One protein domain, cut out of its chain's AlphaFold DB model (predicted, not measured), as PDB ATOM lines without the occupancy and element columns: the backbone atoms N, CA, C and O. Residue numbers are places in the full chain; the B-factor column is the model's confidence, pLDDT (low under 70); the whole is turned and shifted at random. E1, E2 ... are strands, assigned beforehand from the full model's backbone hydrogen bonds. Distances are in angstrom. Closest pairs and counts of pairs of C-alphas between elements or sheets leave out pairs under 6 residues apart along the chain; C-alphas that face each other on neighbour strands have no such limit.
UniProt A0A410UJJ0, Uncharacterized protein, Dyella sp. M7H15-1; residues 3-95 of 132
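What this domain is: This is residues 3 to 95 of the 132 residues of an uncharacterized protein of Dyella sp. M7H15-1 (UniProt A0A410UJJ0). The chain winds in stacked turns, a flattened coil from E1 to E7 that lays strands by turns into two strongly twisted sheets, which stand face to face as a sandwich. Past this coil the strands turn antiparallel, and the long hairpin E9 and E10 ends one sheet while E11 ends the other. The printed part has 93 residues with no named helix and eleven named strands, E1 to E11 in chain order, and its class is all strand. One sheet has the order E1, E3, E5, E7, E8, E11 and the other E2, E4, E6, E9, E10; both are mixed. The whole is compact, with a radius of gyration of the C-alphas of 11.8 A, and spans 35 by 27 by 22 A.

How they stand to each other: The larger sheet has edge strands E1, residues 8 to 11, and E11, residues 91 to 94; its inner strands are E3, residues 24 to 27, E5, residues 40 to 43, E7, residues 56 to 58, and E8, residues 64 to 67. E1 and E3 are parallel at 15 degrees, with N 9 and O 24 within hydrogen-bond range at 2.9 A. E3 and E5 are parallel at 21 degrees, with N 25 and O 40 at 2.9 A. E7 and E8 form a hairpin, antiparallel at 152 degrees, with N 57 and O 65 at 2.8 A. The other sheet has edge strands E2, residues 16 to 19, and E10, residues 81 to 87; its inner strands are E4, residues 32 to 35, E6, residues 47 to 51, and E9, residues 71 to 78. E2 and E4 are parallel at 7 degrees, with N 17 and O 32 at 3.0 A. E6 and E9 are antiparallel at 159 degrees, with N 51 and O 71 at 2.8 A. The parts of the two sheets that face each other are 8.7 A apart centre to centre, and their best planes stand 37 degrees apart. Between the sheets, the closest C-alphas of E3 and E6 are those of Val 27 and Ala 47, 5.8 A apart. E1 and E11 are apart.

Where its parts are: E1 begins at C-alpha 8, (10.238, -32.744, 18.707). E9 is the longest strand, 22.2 A from C-alpha 71 at (25.893, -20.417, 9.070) to C-alpha 78. E10 measures 19.5 A and E6 12.1 A. E11 ends at C-alpha 94, (17.935, -30.106, -3.036).

The domain as a whole: The C-alphas of Asp 5 and Gly 79, the two farthest apart, are 36.2 A from each other. The printed part has no cut, and the ten links between strands are tight. The mean pLDDT of the printed part is 92.0, and no printed residue is under 70.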
ATOM      1  N   ALA A   3      16.927 -29.565  23.111       91.25
ATOM      2  CA  ALA A   3      16.304 -30.696  22.442       91.25
ATOM      3  C   ALA A   3      17.399 -31.666  22.000       91.25
ATOM      4  O   ALA A   3      18.330 -31.264  21.309       91.25
ATOM      5  N   PHE A   4      17.281 -32.925  22.408       90.44
ATOM      6  CA  PHE A   4      18.273 -33.965  22.147       90.44
ATOM      7  C   PHE A   4      17.592 -35.233  21.638       90.44
ATOM      8  O   PHE A   4      16.364 -35.362  21.713       90.44
ATOM      9  N   ASP A   5      18.398 -36.178  21.161       91.06
ATOM     10  CA  ASP A   5      17.952 -37.477  20.659       91.06
ATOM     11  C   ASP A   5      16.821 -37.315  19.644       91.06
ATOM     12  O   ASP A   5      17.013 -36.652  18.643       91.06
ATOM     13  N   LYS A   6      15.633 -37.867  19.897       93.00
ATOM     14  CA  LYS A   6      14.482 -37.825  18.979       93.00
ATOM     15  C   LYS A   6      13.425 -36.797  19.392       93.00
ATOM     16  O   LYS A   6      12.240 -36.961  19.100       93.00
ATOM     17  N   ALA A   7      13.822 -35.765  20.135       94.25
ATOM     18  CA  ALA A   7      12.895 -34.747  20.616       94.25
ATOM     19  C   ALA A   7      12.243 -33.979  19.457       94.25
ATOM     20  O   ALA A   7      12.888 -33.656  18.463       94.25
ATOM     21  N   THR A   8      10.963 -33.640  19.617       96.62
ATOM     22  CA  THR A   8      10.238 -32.744  18.707       96.62
ATOM     23  C   THR A   8       9.845 -31.477  19.456       96.62
ATOM     24  O   THR A   8       9.232 -31.554  20.519       96.62
ATOM     25  N   VAL A   9      10.211 -30.308  18.925       96.00
ATOM     26  CA  VAL A   9      10.045 -29.013  19.603       96.00
ATOM     27  C   VAL A   9       9.446 -27.974  18.668       96.00
ATOM     28  O   VAL A   9       9.817 -27.884  17.503       96.00
ATOM     29  N   HIS A  10       8.535 -27.147  19.176       97.00
ATOM     30  CA  HIS A  10       8.017 -25.977  18.467       97.00
ATOM     31  C   HIS A  10       8.566 -24.707  19.125       97.00
ATOM     32  O   HIS A  10       8.250 -24.409  20.276       97.00
ATOM     33  N   ALA A  11       9.413 -23.977  18.404       96.88
ATOM     34  CA  ALA A  11      10.066 -22.765  18.879       96.88
ATOM     35  C   ALA A  11       9.249 -21.532  18.469       96.88
ATOM     36  O   ALA A  11       9.304 -21.088  17.323       96.88
ATOM     37  N   TYR A  12       8.465 -21.015  19.411       96.56
ATOM     38  CA  TYR A  12       7.599 -19.844  19.245       96.56
ATOM     39  C   TYR A  12       8.361 -18.515  19.408       96.56
ATOM     40  O   TYR A  12       9.500 -18.527  19.879       96.56
ATOM     41  N   PRO A  13       7.751 -17.364  19.058       97.38
ATOM     42  CA  PRO A  13       8.372 -16.060  19.271       97.38
ATOM     43  C   PRO A  13       8.880 -15.883  20.709       97.38
ATOM     44  O   PRO A  13       8.166 -16.179  21.667       97.38
ATOM     45  N   GLY A  14      10.118 -15.413  20.858       92.44
ATOM     46  CA  GLY A  14      10.785 -15.250  22.153       92.44
ATOM     47  C   GLY A  14      11.351 -16.542  22.757       92.44
ATOM     48  O   GLY A  14      11.979 -16.487  23.813       92.44
ATOM     49  N   ALA A  15      11.170 -17.701  22.116       95.94
ATOM     50  CA  ALA A  15      11.805 -18.936  22.555       95.94
ATOM     51  C   ALA A  15      13.300 -18.936  22.219       95.94
ATOM     52  O   ALA A  15      13.710 -18.520  21.137       95.94
ATOM     53  N   THR A  16      14.099 -19.491  23.129       97.25
ATOM     54  CA  THR A  16      15.501 -19.845  22.877       97.25
ATOM     55  C   THR A  16      15.636 -21.362  22.908       97.25
ATOM     56  O   THR A  16      15.348 -21.983  23.942       97.25
ATOM     57  N   VAL A  17      16.038 -21.969  21.790       97.00
ATOM     58  CA  VAL A  17      16.140 -23.430  21.647       97.00
ATOM     59  C   VAL A  17      17.507 -23.836  21.107       97.00
ATOM     60  O   VAL A  17      17.921 -23.338  20.069       97.00
ATOM     61  N   ASN A  18      18.154 -24.796  21.765       97.00
ATOM     62  CA  ASN A  18      19.332 -25.484  21.240       97.00
ATOM     63  C   ASN A  18      18.932 -26.920  20.904       97.00
ATOM     64  O   ASN A  18      18.512 -27.659  21.794       97.00
ATOM     65  N   ALA A  19      19.008 -27.294  19.634       95.75
ATOM     66  CA  ALA A  19      18.632 -28.610  19.141       95.75
ATOM     67  C   ALA A  19      19.869 -29.364  18.659       95.75
ATOM     68  O   ALA A  19      20.628 -28.838  17.852       95.75
ATOM     69  N   GLU A  20      20.063 -30.586  19.132       93.81
ATOM     70  CA  GLU A  20      21.169 -31.468  18.756       93.81
ATOM     71  C   GLU A  20      20.670 -32.911  18.586       93.81
ATOM     72  O   GLU A  20      19.540 -33.240  18.965       93.81
ATOM     73  N   GLY A  21      21.508 -33.782  18.018       91.44
ATOM     74  CA  GLY A  21      21.143 -35.175  17.750       91.44
ATOM     75  C   GLY A  21      20.039 -35.285  16.700       91.44
ATOM     76  O   GLY A  21      19.815 -34.355  15.939       91.44
ATOM     77  N   GLU A  22      19.310 -36.398  16.669       93.81
ATOM     78  CA  GLU A  22      18.227 -36.661  15.698       93.81
ATOM     79  C   GLU A  22      16.936 -35.840  15.959       93.81
ATOM     80  O   GLU A  22      15.822 -36.276  15.646       93.81
ATOM     81  N   SER A  23      17.055 -34.672  16.596       95.38
ATOM     82  CA  SER A  23      15.912 -33.891  17.053       95.38
ATOM     83  C   SER A  23      15.305 -33.093  15.905       95.38
ATOM     84  O   SER A  23      15.955 -32.774  14.911       95.38
ATOM     85  N   THR A  24      14.019 -32.777  16.028       97.06
ATOM     86  CA  THR A  24      13.280 -31.974  15.053       97.06
ATOM     87  C   THR A  24      12.726 -30.725  15.720       97.06
ATOM     88  O   THR A  24      11.973 -30.813  16.692       97.06
ATOM     89  N   VAL A  25      13.045 -29.549  15.183       97.62
ATOM     90  CA  VAL A  25      12.507 -28.276  15.672       97.62
ATOM     91  C   VAL A  25      11.724 -27.554  14.583       97.62
ATOM     92  O   VAL A  25      12.209 -27.355  13.477       97.62
ATOM     93  N   THR A  26      10.496 -27.134  14.880       97.75
ATOM     94  CA  THR A  26       9.760 -26.193  14.025       97.75
ATOM     95  C   THR A  26      10.051 -24.779  14.496       97.75
ATOM     96  O   THR A  26       9.772 -24.449  15.648       97.75
ATOM     97  N   VAL A  27      10.600 -23.950  13.613       97.44
ATOM     98  CA  VAL A  27      11.054 -22.594  13.934       97.44
ATOM     99  C   VAL A  27      10.052 -21.581  13.404       97.44
ATOM    100  O   VAL A  27       9.825 -21.496  12.196       97.44
ATOM    101  N   TYR A  28       9.447 -20.818  14.312       96.44
ATOM    102  CA  TYR A  28       8.557 -19.712  13.978       96.44
ATOM    103  C   TYR A  28       9.313 -18.379  13.983       96.44
ATOM    104  O   TYR A  28      10.387 -18.255  14.571       96.44
ATOM    105  N   GLN A  29       8.730 -17.367  13.333       96.75
ATOM    106  CA  GLN A  29       9.269 -16.009  13.331       96.75
ATOM    107  C   GLN A  29       9.525 -15.507  14.756       96.75
ATOM    108  O   GLN A  29       8.676 -15.643  15.636       96.75
ATOM    109  N   GLY A  30      10.689 -14.893  14.971       92.94
ATOM    110  CA  GLY A  30      11.062 -14.312  16.262       92.94
ATOM    111  C   GLY A  30      11.514 -15.325  17.319       92.94
ATOM    112  O   GLY A  30      11.663 -14.947  18.480       92.94
ATOM    113  N   ALA A  31      11.714 -16.595  16.958       96.50
ATOM    114  CA  ALA A  31      12.430 -17.555  17.791       96.50
ATOM    115  C   ALA A  31      13.946 -17.447  17.560       96.50
ATOM    116  O   ALA A  31      14.387 -17.182  16.445       96.50
ATOM    117  N   HIS A  32      14.736 -17.698  18.604       96.06
ATOM    118  CA  HIS A  32      16.190 -17.825  18.513       96.06
ATOM    119  C   HIS A  32      16.573 -19.298  18.648       96.06
ATOM    120  O   HIS A  32      16.447 -19.883  19.729       96.06
ATOM    121  N   VAL A  33      17.007 -19.918  17.553       97.75
ATOM    122  CA  VAL A  33      17.260 -21.362  17.509       97.75
ATOM    123  C   VAL A  33      18.677 -21.642  17.035       97.75
ATOM    124  O   VAL A  33      19.110 -21.106  16.022       97.75
ATOM    125  N   THR A  34      19.380 -22.520  17.745       97.62
ATOM    126  CA  THR A  34      20.626 -23.131  17.280       97.62
ATOM    127  C   THR A  34      20.362 -24.591  16.933       97.62
ATOM    128  O   THR A  34      19.830 -25.336  17.755       97.62
ATOM    129  N   VAL A  35      20.729 -24.995  15.720       97.06
ATOM    130  CA  VAL A  35      20.532 -26.341  15.177       97.06
ATOM    131  C   VAL A  35      21.900 -26.978  14.975       97.06
ATOM    132  O   VAL A  35      22.690 -26.532  14.146       97.06
ATOM    133  N   GLY A  36      22.193 -27.986  15.779       94.12
ATOM    134  CA  GLY A  36      23.436 -28.738  15.777       94.12
ATOM    135  C   GLY A  36      23.499 -29.809  14.690       94.12
ATOM    136  O   GLY A  36      22.553 -30.026  13.929       94.12
ATOM    137  N   ALA A  37      24.629 -30.513  14.652       89.88
ATOM    138  CA  ALA A  37      24.841 -31.628  13.738       89.88
ATOM    139  C   ALA A  37      23.758 -32.706  13.914       89.88
ATOM    140  O   ALA A  37      23.405 -33.065  15.040       89.88
ATOM    141  N   HIS A  38      23.260 -33.229  12.789       90.88
ATOM    142  CA  HIS A  38      22.206 -34.248  12.692       90.88
ATOM    143  C   HIS A  38      20.803 -33.820  13.146       90.88
ATOM    144  O   HIS A  38      19.862 -34.599  12.982       90.88
ATOM    145  N   ALA A  39      20.638 -32.587  13.631       96.50
ATOM    146  CA  ALA A  39      19.328 -32.048  13.961       96.50
ATOM    147  C   ALA A  39      18.627 -31.516  12.710       96.50
ATOM    148  O   ALA A  39      19.248 -31.017  11.765       96.50
ATOM    149  N   THR A  40      17.302 -31.621  12.722       96.62
ATOM    150  CA  THR A  40      16.434 -31.157  11.644       96.62
ATOM    151  C   THR A  40      15.657 -29.923  12.080       96.62
ATOM    152  O   THR A  40      15.032 -29.915  13.141       96.62
ATOM    153  N   ALA A  41      15.629 -28.887  11.243       97.44
ATOM    154  CA  ALA A  41      14.782 -27.719  11.461       97.44
ATOM    155  C   ALA A  41      13.760 -27.537  10.341       97.44
ATOM    156  O   ALA A  41      14.101 -27.525   9.165       97.44
ATOM    157  N   VAL A  42      12.500 -27.339  10.708       96.69
ATOM    158  CA  VAL A  42      11.417 -26.981   9.792       96.69
ATOM    159  C   VAL A  42      11.180 -25.480   9.896       96.69
ATOM    160  O   VAL A  42      10.746 -24.981  10.937       96.69
ATOM    161  N   LEU A  43      11.460 -24.755   8.818       94.88
ATOM    162  CA  LEU A  43      11.411 -23.296   8.785       94.88
ATOM    163  C   LEU A  43      10.002 -22.801   8.442       94.88
ATOM    164  O   LEU A  43       9.388 -23.235   7.464       94.88
ATOM    165  N   LYS A  44       9.483 -21.861   9.235       95.44
ATOM    166  CA  LYS A  44       8.311 -21.049   8.877       95.44
ATOM    167  C   LYS A  44       8.750 -19.684   8.365       95.44
ATOM    168  O   LYS A  44       9.889 -19.282   8.563       95.44
ATOM    169  N   ASN A  45       7.843 -18.971   7.700       93.88
ATOM    170  CA  ASN A  45       8.121 -17.622   7.212       93.88
ATOM    171  C   ASN A  45       8.655 -16.720   8.342       93.88
ATOM    172  O   ASN A  45       8.073 -16.709   9.426       93.88
ATOM    173  N   GLY A  46       9.742 -15.996   8.080       92.31
ATOM    174  CA  GLY A  46      10.426 -15.134   9.043       92.31
ATOM    175  C   GLY A  46      11.289 -15.884  10.061       92.31
ATOM    176  O   GLY A  46      11.715 -15.287  11.049       92.31
ATOM    177  N   ALA A  47      11.509 -17.190   9.887       95.88
ATOM    178  CA  ALA A  47      12.361 -17.965  10.776       95.88
ATOM    179  C   ALA A  47      13.832 -17.565  10.624       95.88
ATOM    180  O   ALA A  47      14.343 -17.416   9.512       95.88
ATOM    181  N   GLN A  48      14.505 -17.460  11.767       94.69
ATOM    182  CA  GLN A  48      15.921 -17.153  11.888       94.69
ATOM    183  C   GLN A  48      16.564 -18.209  12.788       94.69
ATOM    184  O   GLN A  48      16.006 -18.554  13.832       94.69
ATOM    185  N   LEU A  49      17.710 -18.751  12.380       96.19
ATOM    186  CA  LEU A  49      18.438 -19.736  13.176       96.19
ATOM    187  C   LEU A  49      19.927 -19.759  12.841       96.19
ATOM    188  O   LEU A  49      20.333 -19.440  11.725       96.19
ATOM    189  N   ASP A  50      20.722 -20.207  13.801       96.75
ATOM    190  CA  ASP A  50      22.104 -20.616  13.586       96.75
ATOM    191  C   ASP A  50      22.131 -22.114  13.314       96.75
ATOM    192  O   ASP A  50      21.675 -22.906  14.138       96.75
ATOM    193  N   ALA A  51      22.670 -22.517  12.169       95.88
ATOM    194  CA  ALA A  51      22.844 -23.917  11.829       95.88
ATOM    195  C   ALA A  51      24.322 -24.283  11.827       95.88
ATOM    196  O   ALA A  51      25.151 -23.595  11.230       95.88
ATOM    197  N   LYS A  52      24.638 -25.396  12.478       95.75
ATOM    198  CA  LYS A  52      25.959 -26.009  12.463       95.75
ATOM    199  C   LYS A  52      26.115 -26.943  11.276       95.75
ATOM    200  O   LYS A  52      25.129 -27.438  10.725       95.75
ATOM    201  N   GLU A  53      27.361 -27.195  10.889       94.31
ATOM    202  CA  GLU A  53      27.668 -28.238   9.912       94.31
ATOM    203  C   GLU A  53      26.979 -29.565  10.285       94.31
ATOM    204  O   GLU A  53      26.991 -30.001  11.438       94.31
ATOM    205  N   GLY A  54      26.336 -30.195   9.300       92.12
ATOM    206  CA  GLY A  54      25.569 -31.426   9.478       92.12
ATOM    207  C   GLY A  54      24.106 -31.219   9.880       92.12
ATOM    208  O   GLY A  54      23.375 -32.205   9.965       92.12
ATOM    209  N   ALA A  55      23.656 -29.983  10.113       95.88
ATOM    210  CA  ALA A  55      22.235 -29.685  10.267       95.88
ATOM    211  C   ALA A  55      21.479 -29.855   8.938       95.88
ATOM    212  O   ALA A  55      22.012 -29.605   7.848       95.88
ATOM    213  N   VAL A  56      20.208 -30.239   9.034       94.62
ATOM    214  CA  VAL A  56      19.303 -30.375   7.889       94.62
ATOM    215  C   VAL A  56      18.111 -29.454   8.076       94.62
ATOM    216  O   VAL A  56      17.508 -29.408   9.145       94.62
ATOM    217  N   LEU A  57      17.745 -28.710   7.039       94.69
ATOM    218  CA  LEU A  57      16.638 -27.763   7.095       94.69
ATOM    219  C   LEU A  57      15.590 -28.122   6.056       94.69
ATOM    220  O   LEU A  57      15.911 -28.376   4.899       94.69
ATOM    221  N   HIS A  58      14.332 -28.114   6.471       93.94
ATOM    222  CA  HIS A  58      13.175 -28.317   5.620       93.94
ATOM    223  C   HIS A  58      12.434 -26.999   5.454       93.94
ATOM    224  O   HIS A  58      12.007 -26.369   6.429       93.94
ATOM    225  N   LEU A  59      12.270 -26.602   4.201       90.00
ATOM    226  CA  LEU A  59      11.516 -25.425   3.822       90.00
ATOM    227  C   LEU A  59      10.060 -25.781   3.497       90.00
ATOM    228  O   LEU A  59       9.744 -26.944   3.231       90.00
ATOM    229  N   PRO A  60       9.154 -24.788   3.502       85.44
ATOM    230  CA  PRO A  60       7.739 -25.003   3.199       85.44
ATOM    231  C   PRO A  60       7.444 -25.573   1.805       85.44
ATOM    232  O   PRO A  60       6.388 -26.165   1.617       85.44
ATOM    233  N   ASP A  61       8.344 -25.392   0.839       84.12
ATOM    234  CA  ASP A  61       8.231 -25.890  -0.539       84.12
ATOM    235  C   ASP A  61       8.839 -27.292  -0.724       84.12
ATOM    236  O   ASP A  61       9.138 -27.703  -1.843       84.12
ATOM    237  N   ASN A  62       9.052 -28.014   0.379       84.69
ATOM    238  CA  ASN A  62       9.766 -29.286   0.453       84.69
ATOM    239  C   ASN A  62      11.250 -29.212   0.065       84.69
ATOM    240  O   ASN A  62      11.892 -30.260  -0.022       84.69
ATOM    241  N   THR A  63      11.828 -28.020  -0.127       87.50
ATOM    242  CA  THR A  63      13.276 -27.900  -0.311       87.50
ATOM    243  C   THR A  63      13.994 -28.372   0.949       87.50
ATOM    244  O   THR A  63      13.677 -27.962   2.068       87.50
ATOM    245  N   ILE A  64      14.986 -29.232   0.748       89.06
ATOM    246  CA  ILE A  64      15.887 -29.718   1.786       89.06
ATOM    247  C   ILE A  64      17.208 -28.977   1.638       89.06
ATOM    248  O   ILE A  64      17.801 -28.941   0.559       89.06
ATOM    249  N   VAL A  65      17.690 -28.401   2.731       90.94
ATOM    250  CA  VAL A  65      18.979 -27.719   2.797       90.94
ATOM    251  C   VAL A  65      19.885 -28.482   3.745       90.94
ATOM    252  O   VAL A  65      19.616 -28.566   4.939       90.94
ATOM    253  N   ALA A  66      20.969 -29.029   3.210       92.31
ATOM    254  CA  ALA A  66      22.048 -29.598   3.997       92.31
ATOM    255  C   ALA A  66      23.071 -28.505   4.307       92.31
ATOM    256  O   ALA A  66      23.616 -27.867   3.398       92.31
ATOM    257  N   VAL A  67      23.338 -28.292   5.590       92.88
ATOM    258  CA  VAL A  67      24.313 -27.308   6.052       92.88
ATOM    259  C   VAL A  67      25.689 -27.955   6.067       92.88
ATOM    260  O   VAL A  67      25.924 -28.935   6.766       92.88
ATOM    261  N   THR A  68      26.598 -27.419   5.258       90.81
ATOM    262  CA  THR A  68      27.964 -27.945   5.081       90.81
ATOM    263  C   THR A  68      29.031 -27.071   5.734       90.81
ATOM    264  O   THR A  68      30.215 -27.349   5.616       90.81
ATOM    265  N   GLY A  69      28.619 -25.997   6.399       90.19
ATOM    266  CA  GLY A  69      29.473 -25.150   7.215       90.19
ATOM    267  C   GLY A  69      28.603 -24.232   8.061       90.19
ATOM    268  O   GLY A  69      27.530 -23.830   7.609       90.19
ATOM    269  N   ASP A  70      29.069 -23.928   9.268       91.81
ATOM    270  CA  ASP A  70      28.354 -23.097  10.235       91.81
ATOM    271  C   ASP A  70      27.851 -21.794   9.605       91.81
ATOM    272  O   ASP A  70      28.624 -21.026   9.027       91.81
ATOM    273  N   THR A  71      26.550 -21.547   9.720       92.06
ATOM    274  CA  THR A  71      25.893 -20.417   9.070       92.06
ATOM    275  C   THR A  71      24.766 -19.863   9.922       92.06
ATOM    276  O   THR A  71      24.025 -20.600  10.571       92.06
ATOM    277  N   HIS A  72      24.576 -18.553   9.823       93.19
ATOM    278  CA  HIS A  72      23.354 -17.904  10.263       93.19
ATOM    279  C   HIS A  72      22.375 -17.811   9.090       93.19
ATOM    280  O   HIS A  72      22.764 -17.428   7.986       93.19
ATOM    281  N   LEU A  73      21.118 -18.192   9.298       91.69
ATOM    282  CA  LEU A  73      20.122 -18.325   8.239       91.69
ATOM    283  C   LEU A  73      18.855 -17.558   8.569       91.69
ATOM    284  O   LEU A  73      18.366 -17.595   9.696       91.69
ATOM    285  N   MET A  74      18.286 -16.941   7.540       91.44
ATOM    286  CA  MET A  74      16.969 -16.326   7.591       91.44
ATOM    287  C   MET A  74      16.146 -16.790   6.396       91.44
ATOM    288  O   MET A  74      16.619 -16.764   5.258       91.44
ATOM    289  N   PHE A  75      14.914 -17.208   6.661       91.31
ATOM    290  CA  PHE A  75      13.964 -17.615   5.640       91.31
ATOM    291  C   PHE A  75      12.781 -16.653   5.604       91.31
ATOM    292  O   PHE A  75      12.093 -16.464   6.606       91.31
ATOM    293  N   GLU A  76      12.505 -16.100   4.429       90.25
ATOM    294  CA  GLU A  76      11.398 -15.176   4.211       90.25
ATOM    295  C   GLU A  76      10.618 -15.542   2.951       90.25
ATOM    296  O   GLU A  76      11.176 -15.944   1.932       90.25
ATOM    297  N   VAL A  77       9.304 -15.362   3.011       86.56
ATOM    298  CA  VAL A  77       8.379 -15.504   1.891       86.56
ATOM    299  C   VAL A  77       7.722 -14.153   1.660       86.56
ATOM    300  O   VAL A  77       7.008 -13.643   2.523       86.56
ATOM    301  N   THR A  78       7.949 -13.583   0.479       85.00
ATOM    302  CA  THR A  78       7.342 -12.323   0.044       85.00
ATOM    303  C   THR A  78       6.488 -12.581  -1.194       85.00
ATOM    304  O   THR A  78       6.994 -12.822  -2.290       85.00
ATOM    305  N   GLY A  79       5.164 -12.545  -1.023       86.50
ATOM    306  CA  GLY A  79       4.225 -12.902  -2.086       86.50
ATOM    307  C   GLY A  79       4.368 -14.375  -2.477       86.50
ATOM    308  O   GLY A  79       4.106 -15.252  -1.662       86.50
ATOM    309  N   MET A  80       4.781 -14.636  -3.721       81.12
ATOM    310  CA  MET A  80       5.060 -15.992  -4.227       81.12
ATOM    311  C   MET A  80       6.554 -16.347  -4.208       81.12
ATOM    312  O   MET A  80       6.919 -17.470  -4.543       81.12
ATOM    313  N   ALA A  81       7.425 -15.394  -3.872       80.75
ATOM    314  CA  ALA A  81       8.862 -15.610  -3.847       80.75
ATOM    315  C   ALA A  81       9.310 -16.043  -2.449       80.75
ATOM    316  O   ALA A  81       8.896 -15.462  -1.446       80.75
ATOM    317  N   GLN A  82      10.193 -17.034  -2.404       85.44
ATOM    318  CA  GLN A  82      10.882 -17.476  -1.198       85.44
ATOM    319  C   GLN A  82      12.358 -17.091  -1.275       85.44
ATOM    320  O   GLN A  82      13.009 -17.282  -2.304       85.44
ATOM    321  N   THR A  83      12.886 -16.572  -0.177       85.62
ATOM    322  CA  THR A  83      14.261 -16.100  -0.064       85.62
ATOM    323  C   THR A  83      14.915 -16.774   1.131       85.62
ATOM    324  O   THR A  83      14.379 -16.767   2.239       85.62
ATOM    325  N   ILE A  84      16.098 -17.341   0.900       87.56
ATOM    326  CA  ILE A  84      16.991 -17.817   1.955       87.56
ATOM    327  C   ILE A  84      18.188 -16.879   1.968       87.56
ATOM    328  O   ILE A  84      18.897 -16.763   0.967       87.56
ATOM    329  N   THR A  85      18.414 -16.232   3.102       89.12
ATOM    330  CA  THR A  85      19.643 -15.481   3.358       89.12
ATOM    331  C   THR A  85      20.562 -16.345   4.207       89.12
ATOM    332  O   THR A  85      20.132 -16.890   5.220       89.12
ATOM    333  N   VAL A  86      21.814 -16.477   3.781       88.25
ATOM    334  CA  VAL A  86      22.849 -17.316   4.391       88.25
ATOM    335  C   VAL A  86      24.022 -16.393   4.679       88.25
ATOM    336  O   VAL A  86      24.548 -15.762   3.763       88.25
ATOM    337  N   ASN A  87      24.400 -16.281   5.946       89.12
ATOM    338  CA  ASN A  87      25.501 -15.441   6.389       89.12
ATOM    339  C   ASN A  87      26.585 -16.331   6.999       89.12
ATOM    340  O   ASN A  87      26.461 -16.792   8.137       89.12
ATOM    341  N   GLY A  88      27.648 -16.548   6.224       82.56
ATOM    342  CA  GLY A  88      28.732 -17.464   6.570       82.56
ATOM    343  C   GLY A  88      28.490 -18.892   6.080       82.56
ATOM    344  O   GLY A  88      27.433 -19.217   5.545       82.56
ATOM    345  N   GLY A  89      29.507 -19.736   6.237       84.38
ATOM    346  CA  GLY A  89      29.429 -21.152   5.894       84.38
ATOM    347  C   GLY A  89      29.068 -21.435   4.434       84.38
ATOM    348  O   GLY A  89      29.260 -20.622   3.528       84.38
ATOM    349  N   ALA A  90      28.567 -22.643   4.203       83.75
ATOM    350  CA  ALA A  90      28.064 -23.074   2.910       83.75
ATOM    351  C   ALA A  90      26.883 -24.017   3.116       83.75
ATOM    352  O   ALA A  90      26.855 -24.806   4.065       83.75
ATOM    353  N   ILE A  91      25.940 -23.983   2.180       86.81
ATOM    354  CA  ILE A  91      24.781 -24.869   2.176       86.81
ATOM    355  C   ILE A  91      24.614 -25.538   0.815       86.81
ATOM    356  O   ILE A  91      25.016 -25.007  -0.222       86.81
ATOM    357  N   ARG A  92      23.985 -26.710   0.819       86.44
ATOM    358  CA  ARG A  92      23.560 -27.432  -0.380       86.44
ATOM    359  C   ARG A  92      22.053 -27.572  -0.342       86.44
ATOM    360  O   ARG A  92      21.516 -28.049   0.649       86.44
ATOM    361  N   MET A  93      21.376 -27.173  -1.409       83.50
ATOM    362  CA  MET A  93      19.922 -27.257  -1.494       83.50
ATOM    363  C   MET A  93      19.535 -28.319  -2.513       83.50
ATOM    364  O   MET A  93      20.052 -28.321  -3.628       83.50
ATOM    365  N   ALA A  94      18.606 -29.187  -2.140       79.00
ATOM    366  CA  ALA A  94      17.935 -30.106  -3.036       79.00
ATOM    367  C   ALA A  94      16.437 -29.820  -2.952       79.00
ATOM    368  O   ALA A  94      15.847 -29.921  -1.878       79.00
ATOM    369  N   ASN A  95      15.826 -29.446  -4.073       74.25
ATOM    370  CA  ASN A  95      14.379 -29.332  -4.153       74.25
ATOM    371  C   ASN A  95      13.843 -30.602  -4.826       74.25
ATOM    372  O   ASN A  95      13.963 -30.721  -6.036       74.25
TER     373      ASN A  95